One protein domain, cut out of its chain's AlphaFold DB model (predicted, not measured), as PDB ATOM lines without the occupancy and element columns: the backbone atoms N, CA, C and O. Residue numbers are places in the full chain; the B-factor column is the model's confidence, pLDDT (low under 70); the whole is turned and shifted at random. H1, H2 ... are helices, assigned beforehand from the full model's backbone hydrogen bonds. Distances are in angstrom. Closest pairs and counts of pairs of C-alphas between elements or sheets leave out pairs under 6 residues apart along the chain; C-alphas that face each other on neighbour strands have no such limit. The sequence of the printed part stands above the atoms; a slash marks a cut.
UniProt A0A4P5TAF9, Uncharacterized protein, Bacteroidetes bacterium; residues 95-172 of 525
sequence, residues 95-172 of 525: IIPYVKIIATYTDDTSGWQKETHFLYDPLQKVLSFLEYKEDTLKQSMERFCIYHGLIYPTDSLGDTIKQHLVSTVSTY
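Overview. This is residues 95 to 172 of the 525 residues of an uncharacterized protein of Bacteroidetes bacterium (UniProt A0A4P5TAF9). Four short helices stand at the corners of a rough four-cornered cluster, H1, H2, H3 and H4 in turn, with H1 and H4 side by side and H2 crossing both H1 and H3. A long loop, residues 105 to 119, loops round one end of the cluster. The printed part has 78 residues with four named helices, in the order H1, H2, H3, H4, and no named strand; the class is all helix. It is compact, with a radius of gyration of the C-alphas of 11.1 A, and its spans are 30 by 23 by 21 A.

Along the chain. H1, residues 95 to 104, begins at C-alpha 95 (59.525, -31.703, 42.667) and is 14.7 A long from first to last C-alpha. H2, residues 120 to 129, is 14.2 A long. H3, residues 137 to 148, begins at C-alpha 137 (50.389, -30.306, 56.207) and is 16.5 A long. H4, residues 159 to 170, is 16.2 A long and ends at C-alpha 170 (57.008, -22.407, 38.153).

Arrangement. H1 and H2 touch, closest at the C-alphas of Tyr 98 and Pro 122, 4.7 A apart, at a steep tilt of 52 degrees, opposite ways. H1 and H4 touch at a shallow tilt of 24 degrees, opposite ways; their closest C-alphas, of Val 99 and Val 166, are 6.1 A apart. H2 and H3 touch at a steep tilt of 49 degrees, the same way, closest at the C-alphas of Gln 124 and Leu 137, 5.8 A. H3 and H4 are close but not clearly touching, about perpendicular at 81 degrees. H1 and H3 are apart. In H1, H2, H3 and H4 every O i to N i+4 pair is within hydrogen-bond range.

Size, cuts and confidence. The two C-alphas farthest apart, of Thr 109 and Tyr 172, are 30.7 A apart. The printed part has no cut. The link from H1 to H2, 15 residues, is long. Mean pLDDT of the printed part is 83.9; residues 108 to 111 and 116 are under 70.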
ATOM      1  N   ILE A  95      60.871 -32.208  42.401       87.12
ATOM      2  CA  ILE A  95      59.525 -31.703  42.667       87.12
ATOM      3  C   ILE A  95      58.547 -31.832  41.486       87.12
ATOM      4  O   ILE A  95      57.333 -31.818  41.692       87.12
ATOM      5  N   ILE A  96      59.042 -32.011  40.254       84.81
ATOM      6  CA  ILE A  96      58.210 -32.027  39.033       84.81
ATOM      7  C   ILE A  96      57.047 -33.034  39.097       84.81
ATOM      8  O   ILE A  96      55.925 -32.634  38.774       84.81
ATOM      9  N   PRO A  97      57.246 -34.311  39.488       79.62
ATOM     10  CA  PRO A  97      56.155 -35.285  39.512       79.62
ATOM     11  C   PRO A  97      55.023 -34.866  40.455       79.62
ATOM     12  O   PRO A  97      53.854 -34.966  40.092       79.62
ATOM     13  N   TYR A  98      55.359 -34.316  41.624       85.38
ATOM     14  CA  TYR A  98      54.378 -33.875  42.616       85.38
ATOM     15  C   TYR A  98      53.579 -32.659  42.135       85.38
ATOM     16  O   TYR A  98      52.364 -32.608  42.316       85.38
ATOM     17  N   VAL A  99      54.233 -31.712  41.452       85.81
ATOM     18  CA  VAL A  99      53.551 -30.564  40.827       85.81
ATOM     19  C   VAL A  99      52.559 -31.031  39.766       85.81
ATOM     20  O   VAL A  99      51.449 -30.511  39.709       85.81
ATOM     21  N   LYS A 100      52.929 -32.027  38.949       82.81
ATOM     22  CA  LYS A 100      52.029 -32.600  37.939       82.81
ATOM     23  C   LYS A 100      50.809 -33.257  38.578       82.81
ATOM     24  O   LYS A 100      49.703 -32.957  38.149       82.81
ATOM     25  N   ILE A 101      51.005 -34.062  39.626       77.81
ATOM     26  CA  ILE A 101      49.908 -34.697  40.380       77.81
ATOM     27  C   ILE A 101      48.918 -33.643  40.893       77.81
ATOM     28  O   ILE A 101      47.712 -33.793  40.711       77.81
ATOM     29  N   ILE A 102      49.417 -32.554  41.488       82.38
ATOM     30  CA  ILE A 102      48.568 -31.457  41.978       82.38
ATOM     31  C   ILE A 102      47.856 -30.752  40.817       82.38
ATOM     32  O   ILE A 102      46.675 -30.438  40.931       82.38
ATOM     33  N   ALA A 103      48.553 -30.498  39.706       81.69
ATOM     34  CA  ALA A 103      48.002 -29.779  38.559       81.69
ATOM     35  C   ALA A 103      46.872 -30.547  37.858       81.69
ATOM     36  O   ALA A 103      45.903 -29.933  37.421       81.69
ATOM     37  N   THR A 104      46.990 -31.873  37.750       78.44
ATOM     38  CA  THR A 104      46.009 -32.724  37.057       78.44
ATOM     39  C   THR A 104      44.907 -33.247  37.970       78.44
ATOM     40  O   THR A 104      43.987 -33.900  37.488       78.44
ATOM     41  N   TYR A 105      44.988 -33.005  39.280       77.81
ATOM     42  CA  TYR A 105      43.968 -33.478  40.204       77.81
ATOM     43  C   TYR A 105      42.621 -32.800  39.945       77.81
ATOM     44  O   TYR A 105      42.506 -31.572  39.985       77.81
ATOM     45  N   THR A 106      41.589 -33.613  39.747       72.06
ATOM     46  CA  THR A 106      40.189 -33.196  39.682       72.06
ATOM     47  C   THR A 106      39.520 -33.495  41.020       72.06
ATOM     48  O   THR A 106      39.560 -34.636  41.473       72.06
ATOM     49  N   ASP A 107      38.943 -32.469  41.653       71.12
ATOM     50  CA  ASP A 107      38.367 -32.567  43.000       71.12
ATOM     51  C   ASP A 107      37.249 -33.627  43.040       71.12
ATOM     52  O   ASP A 107      36.217 -33.469  42.389       71.12
ATOM     53  N   ASP A 108      37.431 -34.662  43.863       53.06
ATOM     54  CA  ASP A 108      36.352 -35.521  44.352       53.06
ATOM     55  C   ASP A 108      36.444 -35.577  45.888       53.06
ATOM     56  O   ASP A 108      37.279 -36.269  46.454       53.06
ATOM     57  N   THR A 109      35.661 -34.697  46.520       52.66
ATOM     58  CA  THR A 109      35.216 -34.622  47.930       52.66
ATOM     59  C   THR A 109      36.162 -34.956  49.121       52.66
ATOM     60  O   THR A 109      36.673 -36.050  49.287       52.66
ATOM     61  N   SER A 110      36.266 -33.991  50.056       60.91
ATOM     62  CA  SER A 110      36.649 -34.025  51.492       60.91
ATOM     63  C   SER A 110      37.772 -34.951  52.002       60.91
ATOM     64  O   SER A 110      37.689 -36.174  51.977       60.91
ATOM     65  N   GLY A 111      38.757 -34.350  52.684       65.25
ATOM     66  CA  GLY A 111      39.750 -35.083  53.482       65.25
ATOM     67  C   GLY A 111      41.177 -35.065  52.941       65.25
ATOM     68  O   GLY A 111      42.000 -35.825  53.441       65.25
ATOM     69  N   TRP A 112      41.496 -34.170  51.998       71.50
ATOM     70  CA  TRP A 112      42.846 -34.001  51.436       71.50
ATOM     71  C   TRP A 112      43.949 -33.748  52.479       71.50
ATOM     72  O   TRP A 112      45.123 -33.987  52.219       71.50
ATOM     73  N   GLN A 113      43.556 -33.286  53.667       70.62
ATOM     74  CA  GLN A 113      44.426 -33.007  54.811       70.62
ATOM     75  C   GLN A 113      44.810 -34.264  55.611       70.62
ATOM     76  O   GLN A 113      45.671 -34.181  56.483       70.62
ATOM     77  N   LYS A 114      44.148 -35.405  55.378       74.00
ATOM     78  CA  LYS A 114      44.433 -36.661  56.083       74.00
ATOM     79  C   LYS A 114      45.699 -37.293  55.513       74.00
ATOM     80  O   LYS A 114      45.842 -37.359  54.299       74.00
ATOM     81  N   GLU A 115      46.547 -37.842  56.378       71.44
ATOM     82  CA  GLU A 115      47.778 -38.557  55.987       71.44
ATOM     83  C   GLU A 115      47.525 -39.706  55.005       71.44
ATOM     84  O   GLU A 115      48.361 -40.023  54.170       71.44
ATOM     85  N   THR A 116      46.339 -40.307  55.065       61.16
ATOM     86  CA  THR A 116      45.929 -41.398  54.176       61.16
ATOM     87  C   THR A 116      45.496 -40.927  52.787       61.16
ATOM     88  O   THR A 116      45.151 -41.752  51.947       61.16
ATOM     89  N   HIS A 117      45.408 -39.617  52.549       76.62
ATOM     90  CA  HIS A 117      44.926 -39.080  51.285       76.62
ATOM     91  C   HIS A 117      46.052 -39.031  50.249       76.62
ATOM     92  O   HIS A 117      47.159 -38.594  50.544       76.62
ATOM     93  N   PHE A 118      45.754 -39.387  49.000       77.88
ATOM     94  CA  PHE A 118      46.770 -39.511  47.946       77.88
ATOM     95  C   PHE A 118      47.520 -38.190  47.628       77.88
ATOM     96  O   PHE A 118      48.635 -38.214  47.114       77.88
ATOM     97  N   LEU A 119      46.924 -37.027  47.940       82.25
ATOM     98  CA  LEU A 119      47.570 -35.704  47.825       82.25
ATOM     99  C   LEU A 119      48.446 -35.304  49.007       82.25
ATOM    100  O   LEU A 119      49.155 -34.305  48.889       82.25
ATOM    101  N   TYR A 120      48.389 -36.024  50.126       82.88
ATOM    102  CA  TYR A 120      49.083 -35.618  51.341       82.88
ATOM    103  C   TYR A 120      50.588 -35.456  51.088       82.88
ATOM    104  O   TYR A 120      51.134 -34.363  51.249       82.88
ATOM    105  N   ASP A 121      51.219 -36.506  50.560       83.44
ATOM    106  CA  ASP A 121      52.643 -36.516  50.223       83.44
ATOM    107  C   ASP A 121      53.004 -35.494  49.126       83.44
ATOM    108  O   ASP A 121      53.923 -34.696  49.346       83.44
ATOM    109  N   PRO A 122      52.302 -35.428  47.968       85.56
ATOM    110  CA  PRO A 122      52.552 -34.394  46.965       85.56
ATOM    111  C   PRO A 122      52.501 -32.964  47.505       85.56
ATOM    112  O   PRO A 122      53.408 -32.172  47.230       85.56
ATOM    113  N   LEU A 123      51.474 -32.627  48.289       90.00
ATOM    114  CA  LEU A 123      51.324 -31.290  48.857       90.00
ATOM    115  C   LEU A 123      52.426 -31.002  49.874       90.00
ATOM    116  O   LEU A 123      53.041 -29.936  49.816       90.00
ATOM    117  N   GLN A 124      52.737 -31.955  50.753       91.12
ATOM    118  CA  GLN A 124      53.797 -31.790  51.744       91.12
ATOM    119  C   GLN A 124      55.162 -31.577  51.076       91.12
ATOM    120  O   GLN A 124      55.917 -30.686  51.474       91.12
ATOM    121  N   LYS A 125      55.476 -32.340  50.021       90.25
ATOM    122  CA  LYS A 125      56.715 -32.178  49.246       90.25
ATOM    123  C   LYS A 125      56.784 -30.808  48.573       90.25
ATOM    124  O   LYS A 125      57.820 -30.147  48.670       90.25
ATOM    125  N   VAL A 126      55.702 -30.357  47.934       92.94
ATOM    126  CA  VAL A 126      55.667 -29.060  47.232       92.94
ATOM    127  C   VAL A 126      55.784 -27.893  48.201       92.94
ATOM    128  O   VAL A 126      56.605 -27.003  47.983       92.94
ATOM    129  N   LEU A 127      55.040 -27.909  49.302       94.56
ATOM    130  CA  LEU A 127      55.121 -26.866  50.325       94.56
ATOM    131  C   LEU A 127      56.503 -26.811  50.967       94.56
ATOM    132  O   LEU A 127      57.071 -25.733  51.115       94.56
ATOM    133  N   SER A 128      57.090 -27.973  51.258       91.69
ATOM    134  CA  SER A 128      58.448 -28.066  51.788       91.69
ATOM    135  C   SER A 128      59.485 -27.504  50.811       91.69
ATOM    136  O   SER A 128      60.376 -26.754  51.220       91.69
ATOM    137  N   PHE A 129      59.350 -27.793  49.513       91.88
ATOM    138  CA  PHE A 129      60.189 -27.202  48.465       91.88
ATOM    139  C   PHE A 129      60.060 -25.671  48.394       91.88
ATOM    140  O   PHE A 129      61.053 -24.977  48.151       91.88
ATOM    141  N   LEU A 130      58.852 -25.159  48.634       91.69
ATOM    142  CA  LEU A 130      58.520 -23.736  48.703       91.69
ATOM    143  C   LEU A 130      58.826 -23.092  50.072       91.69
ATOM    144  O   LEU A 130      58.482 -21.935  50.282       91.69
ATOM    145  N   GLU A 131      59.480 -23.818  50.985       91.12
ATOM    146  CA  GLU A 131      59.856 -23.364  52.335       91.12
ATOM    147  C   GLU A 131      58.677 -23.100  53.294       91.12
ATOM    148  O   GLU A 131      58.857 -22.529  54.371       91.12
ATOM    149  N   TYR A 132      57.486 -23.609  52.975       92.19
ATOM    150  CA  TYR A 132      56.354 -23.708  53.900       92.19
ATOM    151  C   TYR A 132      56.444 -25.032  54.664       92.19
ATOM    152  O   TYR A 132      55.759 -26.001  54.347       92.19
ATOM    153  N   LYS A 133      57.371 -25.092  55.625       89.94
ATOM    154  CA  LYS A 133      57.634 -26.275  56.456       89.94
ATOM    155  C   LYS A 133      57.109 -26.041  57.864       89.94
ATOM    156  O   LYS A 133      57.805 -25.444  58.680       89.94
ATOM    157  N   GLU A 134      55.898 -26.508  58.121       91.81
ATOM    158  CA  GLU A 134      55.305 -26.544  59.460       91.81
ATOM    159  C   GLU A 134      55.198 -27.990  59.960       91.81
ATOM    160  O   GLU A 134      55.396 -28.936  59.192       91.81
ATOM    161  N   ASP A 135      54.837 -28.163  61.232       88.19
ATOM    162  CA  ASP A 135      54.712 -29.484  61.865       88.19
ATOM    163  C   ASP A 135      53.640 -30.362  61.201       88.19
ATOM    164  O   ASP A 135      53.700 -31.588  61.259       88.19
ATOM    165  N   THR A 136      52.657 -29.738  60.546       89.75
ATOM    166  CA  THR A 136      51.576 -30.435  59.843       89.75
ATOM    167  C   THR A 136      51.363 -29.891  58.431       89.75
ATOM    168  O   THR A 136      51.620 -28.715  58.136       89.75
ATOM    169  N   LEU A 137      50.809 -30.733  57.546       88.50
ATOM    170  CA  LEU A 137      50.389 -30.306  56.207       88.50
ATOM    171  C   LEU A 137      49.369 -29.161  56.276       88.50
ATOM    172  O   LEU A 137      49.452 -28.202  55.509       88.50
ATOM    173  N   LYS A 138      48.431 -29.242  57.227       90.31
ATOM    174  CA  LYS A 138      47.419 -28.211  57.463       90.31
ATOM    175  C   LYS A 138      48.057 -26.847  57.722       90.31
ATOM    176  O   LYS A 138      47.758 -25.910  56.990       90.31
ATOM    177  N   GLN A 139      48.962 -26.752  58.693       90.94
ATOM    178  CA  GLN A 139      49.645 -25.495  59.021       90.94
ATOM    179  C   GLN A 139      50.482 -24.976  57.844       90.94
ATOM    180  O   GLN A 139      50.461 -23.782  57.549       90.94
ATOM    181  N   SER A 140      51.168 -25.874  57.127       93.31
ATOM    182  CA  SER A 140      51.957 -25.509  55.940       93.31
ATOM    183  C   SER A 140      51.077 -24.869  54.861       93.31
ATOM    184  O   SER A 140      51.431 -23.841  54.282       93.31
ATOM    185  N   MET A 141      49.888 -25.432  54.635       92.75
ATOM    186  CA  MET A 141      48.904 -24.904  53.691       92.75
ATOM    187  C   MET A 141      48.217 -23.626  54.180       92.75
ATOM    188  O   MET A 141      47.984 -22.728  53.373       92.75
ATOM    189  N   GLU A 142      47.901 -23.507  55.471       91.12
ATOM    190  CA  GLU A 142      47.362 -22.272  56.062       91.12
ATOM    191  C   GLU A 142      48.352 -21.120  55.875       91.12
ATOM    192  O   GLU A 142      47.977 -20.055  55.384       91.12
ATOM    193  N   ARG A 143      49.635 -21.354  56.172       92.19
ATOM    194  CA  ARG A 143      50.699 -20.367  55.969       92.19
ATOM    195  C   ARG A 143      50.856 -19.986  54.498       92.19
ATOM    196  O   ARG A 143      50.974 -18.796  54.203       92.19
ATOM    197  N   PHE A 144      50.823 -20.963  53.589       92.12
ATOM    198  CA  PHE A 144      50.826 -20.707  52.146       92.12
ATOM    199  C   PHE A 144      49.644 -19.818  51.736       92.12
ATOM    200  O   PHE A 144      49.835 -18.788  51.091       92.12
ATOM    201  N   CYS A 145      48.427 -20.163  52.164       91.56
ATOM    202  CA  CYS A 145      47.228 -19.401  51.825       91.56
ATOM    203  C   CYS A 145      47.295 -17.967  52.366       91.56
ATOM    204  O   CYS A 145      47.056 -17.029  51.612       91.56
ATOM    205  N   ILE A 146      47.701 -17.779  53.626       90.31
ATOM    206  CA  ILE A 146      47.859 -16.450  54.240       90.31
ATOM    207  C   ILE A 146      48.869 -15.604  53.459       90.31
ATOM    208  O   ILE A 146      48.575 -14.456  53.128       90.31
ATOM    209  N   TYR A 147      50.040 -16.161  53.141       88.69
ATOM    210  CA  TYR A 147      51.092 -15.432  52.428       88.69
ATOM    211  C   TYR A 147      50.651 -14.993  51.024       88.69
ATOM    212  O   TYR A 147      51.008 -13.906  50.571       88.69
ATOM    213  N   HIS A 148      49.844 -15.814  50.349       86.56
ATOM    214  CA  HIS A 148      49.344 -15.546  49.000       86.56
ATOM    215  C   HIS A 148      47.957 -14.876  48.962       86.56
ATOM    216  O   HIS A 148      47.424 -14.661  47.875       86.56
ATOM    217  N   GLY A 149      47.369 -14.520  50.111       87.50
ATOM    218  CA  GLY A 149      46.046 -13.883  50.181       87.50
ATOM    219  C   GLY A 149      44.888 -14.786  49.733       87.50
ATOM    220  O   GLY A 149      43.880 -14.294  49.231       87.50
ATOM    221  N   LEU A 150      45.038 -16.103  49.883       89.94
ATOM    222  CA  LEU A 150      44.052 -17.117  49.515       89.94
ATOM    223  C   LEU A 150      43.211 -17.528  50.729       89.94
ATOM    224  O   LEU A 150      43.676 -17.510  51.869       89.94
ATOM    225  N   ILE A 151      41.974 -17.952  50.475       86.75
ATOM    226  CA  ILE A 151      41.105 -18.525  51.506       86.75
ATOM    227  C   ILE A 151      41.490 -19.993  51.688       86.75
ATOM    228  O   ILE A 151      41.408 -20.767  50.737       86.75
ATOM    229  N   TYR A 152      41.900 -20.371  52.901       85.62
ATOM    230  CA  TYR A 152      42.204 -21.764  53.224       85.62
ATOM    231  C   TYR A 152      40.950 -22.637  53.059       85.62
ATOM    232  O   TYR A 152      39.915 -22.314  53.652       85.62
ATOM    233  N   PRO A 153      41.008 -23.736  52.293       77.19
ATOM    234  CA  PRO A 153      39.812 -24.470  51.952       77.19
ATOM    235  C   PRO A 153      39.611 -25.628  52.939       77.19
ATOM    236  O   PRO A 153      40.528 -26.399  53.240       77.19
ATOM    237  N   THR A 154      38.397 -25.753  53.473       73.94
ATOM    238  CA  THR A 154      38.064 -26.797  54.454       73.94
ATOM    239  C   THR A 154      37.657 -28.116  53.800       73.94
ATOM    240  O   THR A 154      37.917 -29.172  54.371       73.94
ATOM    241  N   ASP A 155      37.087 -28.061  52.590       74.25
ATOM    242  CA  ASP A 155      36.334 -29.189  52.021       74.25
ATOM    243  C   ASP A 155      36.976 -29.796  50.761       74.25
ATOM    244  O   ASP A 155      36.852 -30.996  50.525       74.25
ATOM    245  N   SER A 156      37.706 -29.013  49.965       80.94
ATOM    246  CA  SER A 156      38.483 -29.487  48.805       80.94
ATOM    247  C   SER A 156      39.775 -28.683  48.666       80.94
ATOM    248  O   SER A 156      39.967 -27.724  49.407       80.94
ATOM    249  N   LEU A 157      40.706 -29.070  47.789       81.38
ATOM    250  CA  LEU A 157      41.905 -28.252  47.564       81.38
ATOM    251  C   LEU A 157      41.561 -26.999  46.744       81.38
ATOM    252  O   LEU A 157      42.122 -25.935  46.993       81.38
ATOM    253  N   GLY A 158      40.618 -27.114  45.805       82.62
ATOM    254  CA  GLY A 158      40.133 -26.014  44.979       82.62
ATOM    255  C   GLY A 158      41.105 -25.608  43.866       82.62
ATOM    256  O   GLY A 158      42.325 -25.536  44.041       82.62
ATOM    257  N   ASP A 159      40.561 -25.296  42.689       82.62
ATOM    258  CA  ASP A 159      41.351 -24.936  41.501       82.62
ATOM    259  C   ASP A 159      42.247 -23.717  41.718       82.62
ATOM    260  O   ASP A 159      43.398 -23.706  41.283       82.62
ATOM    261  N   THR A 160      41.763 -22.712  42.451       86.00
ATOM    262  CA  THR A 160      42.515 -21.480  42.717       86.00
ATOM    263  C   THR A 160      43.825 -21.748  43.457       86.00
ATOM    264  O   THR A 160      44.852 -21.154  43.122       86.00
ATOM    265  N   ILE A 161      43.818 -22.649  44.440       88.62
ATOM    266  CA  ILE A 161      45.005 -22.972  45.239       88.62
ATOM    267  C   ILE A 161      45.947 -23.880  44.461       88.62
ATOM    268  O   ILE A 161      47.152 -23.629  44.472       88.62
ATOM    269  N   LYS A 162      45.421 -24.870  43.725       88.94
ATOM    270  CA  LYS A 162      46.226 -25.690  42.802       88.94
ATOM    271  C   LYS A 162      46.997 -24.807  41.826       88.94
ATOM    272  O   LYS A 162      48.218 -24.916  41.725       88.94
ATOM    273  N   GLN A 163      46.302 -23.877  41.170       85.94
ATOM    274  CA  GLN A 163      46.909 -22.933  40.233       85.94
ATOM    275  C   GLN A 163      47.978 -22.063  40.905       85.94
ATOM    276  O   GLN A 163      49.050 -21.876  40.329       85.94
ATOM    277  N   HIS A 164      47.741 -21.582  42.130       90.31
ATOM    278  CA  HIS A 164      48.736 -20.799  42.869       90.31
ATOM    279  C   HIS A 164      49.959 -21.620  43.284       90.31
ATOM    280  O   HIS A 164      51.080 -21.131  43.138       90.31
ATOM    281  N   LEU A 165      49.787 -22.855  43.761       90.44
ATOM    282  CA  LEU A 165      50.897 -23.752  44.098       90.44
ATOM    283  C   LEU A 165      51.764 -24.019  42.866       90.44
ATOM    284  O   LEU A 165      52.976 -23.796  42.902       90.44
ATOM    285  N   VAL A 166      51.132 -24.421  41.760       87.81
ATOM    286  CA  VAL A 166      51.816 -24.689  40.489       87.81
ATOM    287  C   VAL A 166      52.537 -23.433  40.000       87.81
ATOM    288  O   VAL A 166      53.732 -23.489  39.721       87.81
ATOM    289  N   SER A 167      51.854 -22.284  39.969       86.94
ATOM    290  CA  SER A 167      52.437 -21.007  39.538       86.94
ATOM    291  C   SER A 167      53.635 -20.597  40.399       86.94
ATOM    292  O   SER A 167      54.665 -20.177  39.867       86.94
ATOM    293  N   THR A 168      53.549 -20.790  41.718       91.00
ATOM    294  CA  THR A 168      54.636 -20.467  42.651       91.00
ATOM    295  C   THR A 168      55.851 -21.358  42.402       91.00
ATOM    296  O   THR A 168      56.969 -20.845  42.322       91.00
ATOM    297  N   VAL A 169      55.668 -22.666  42.184       90.81
ATOM    298  CA  VAL A 169      56.782 -23.563  41.822       90.81
ATOM    299  C   VAL A 169      57.379 -23.193  40.461       90.81
ATOM    300  O   VAL A 169      58.603 -23.155  40.317       90.81
ATOM    301  N   SER A 170      56.551 -22.833  39.480       88.00
ATOM    302  CA  SER A 170      57.008 -22.407  38.153       88.00
ATOM    303  C   SER A 170      57.907 -21.170  38.170       88.00
ATOM    304  O   SER A 170      58.705 -20.974  37.249       88.00
ATOM    305  N   THR A 171      57.863 -20.351  39.228       90.69
ATOM    306  CA  THR A 171      58.812 -19.237  39.400       90.69
ATOM    307  C   THR A 171      60.265 -19.695  39.549       90.69
ATOM    308  O   THR A 171      61.160 -18.890  39.308       90.69
ATOM    309  N   TYR A 172      60.515 -20.974  39.848       90.50
ATOM    310  CA  TYR A 172      61.848 -21.583  39.932       90.50
ATOM    311  C   TYR A 172      62.260 -22.345  38.659       90.50
ATOM    312  O   TYR A 172      63.426 -22.735  38.531       90.50
TER     313      TYR A 172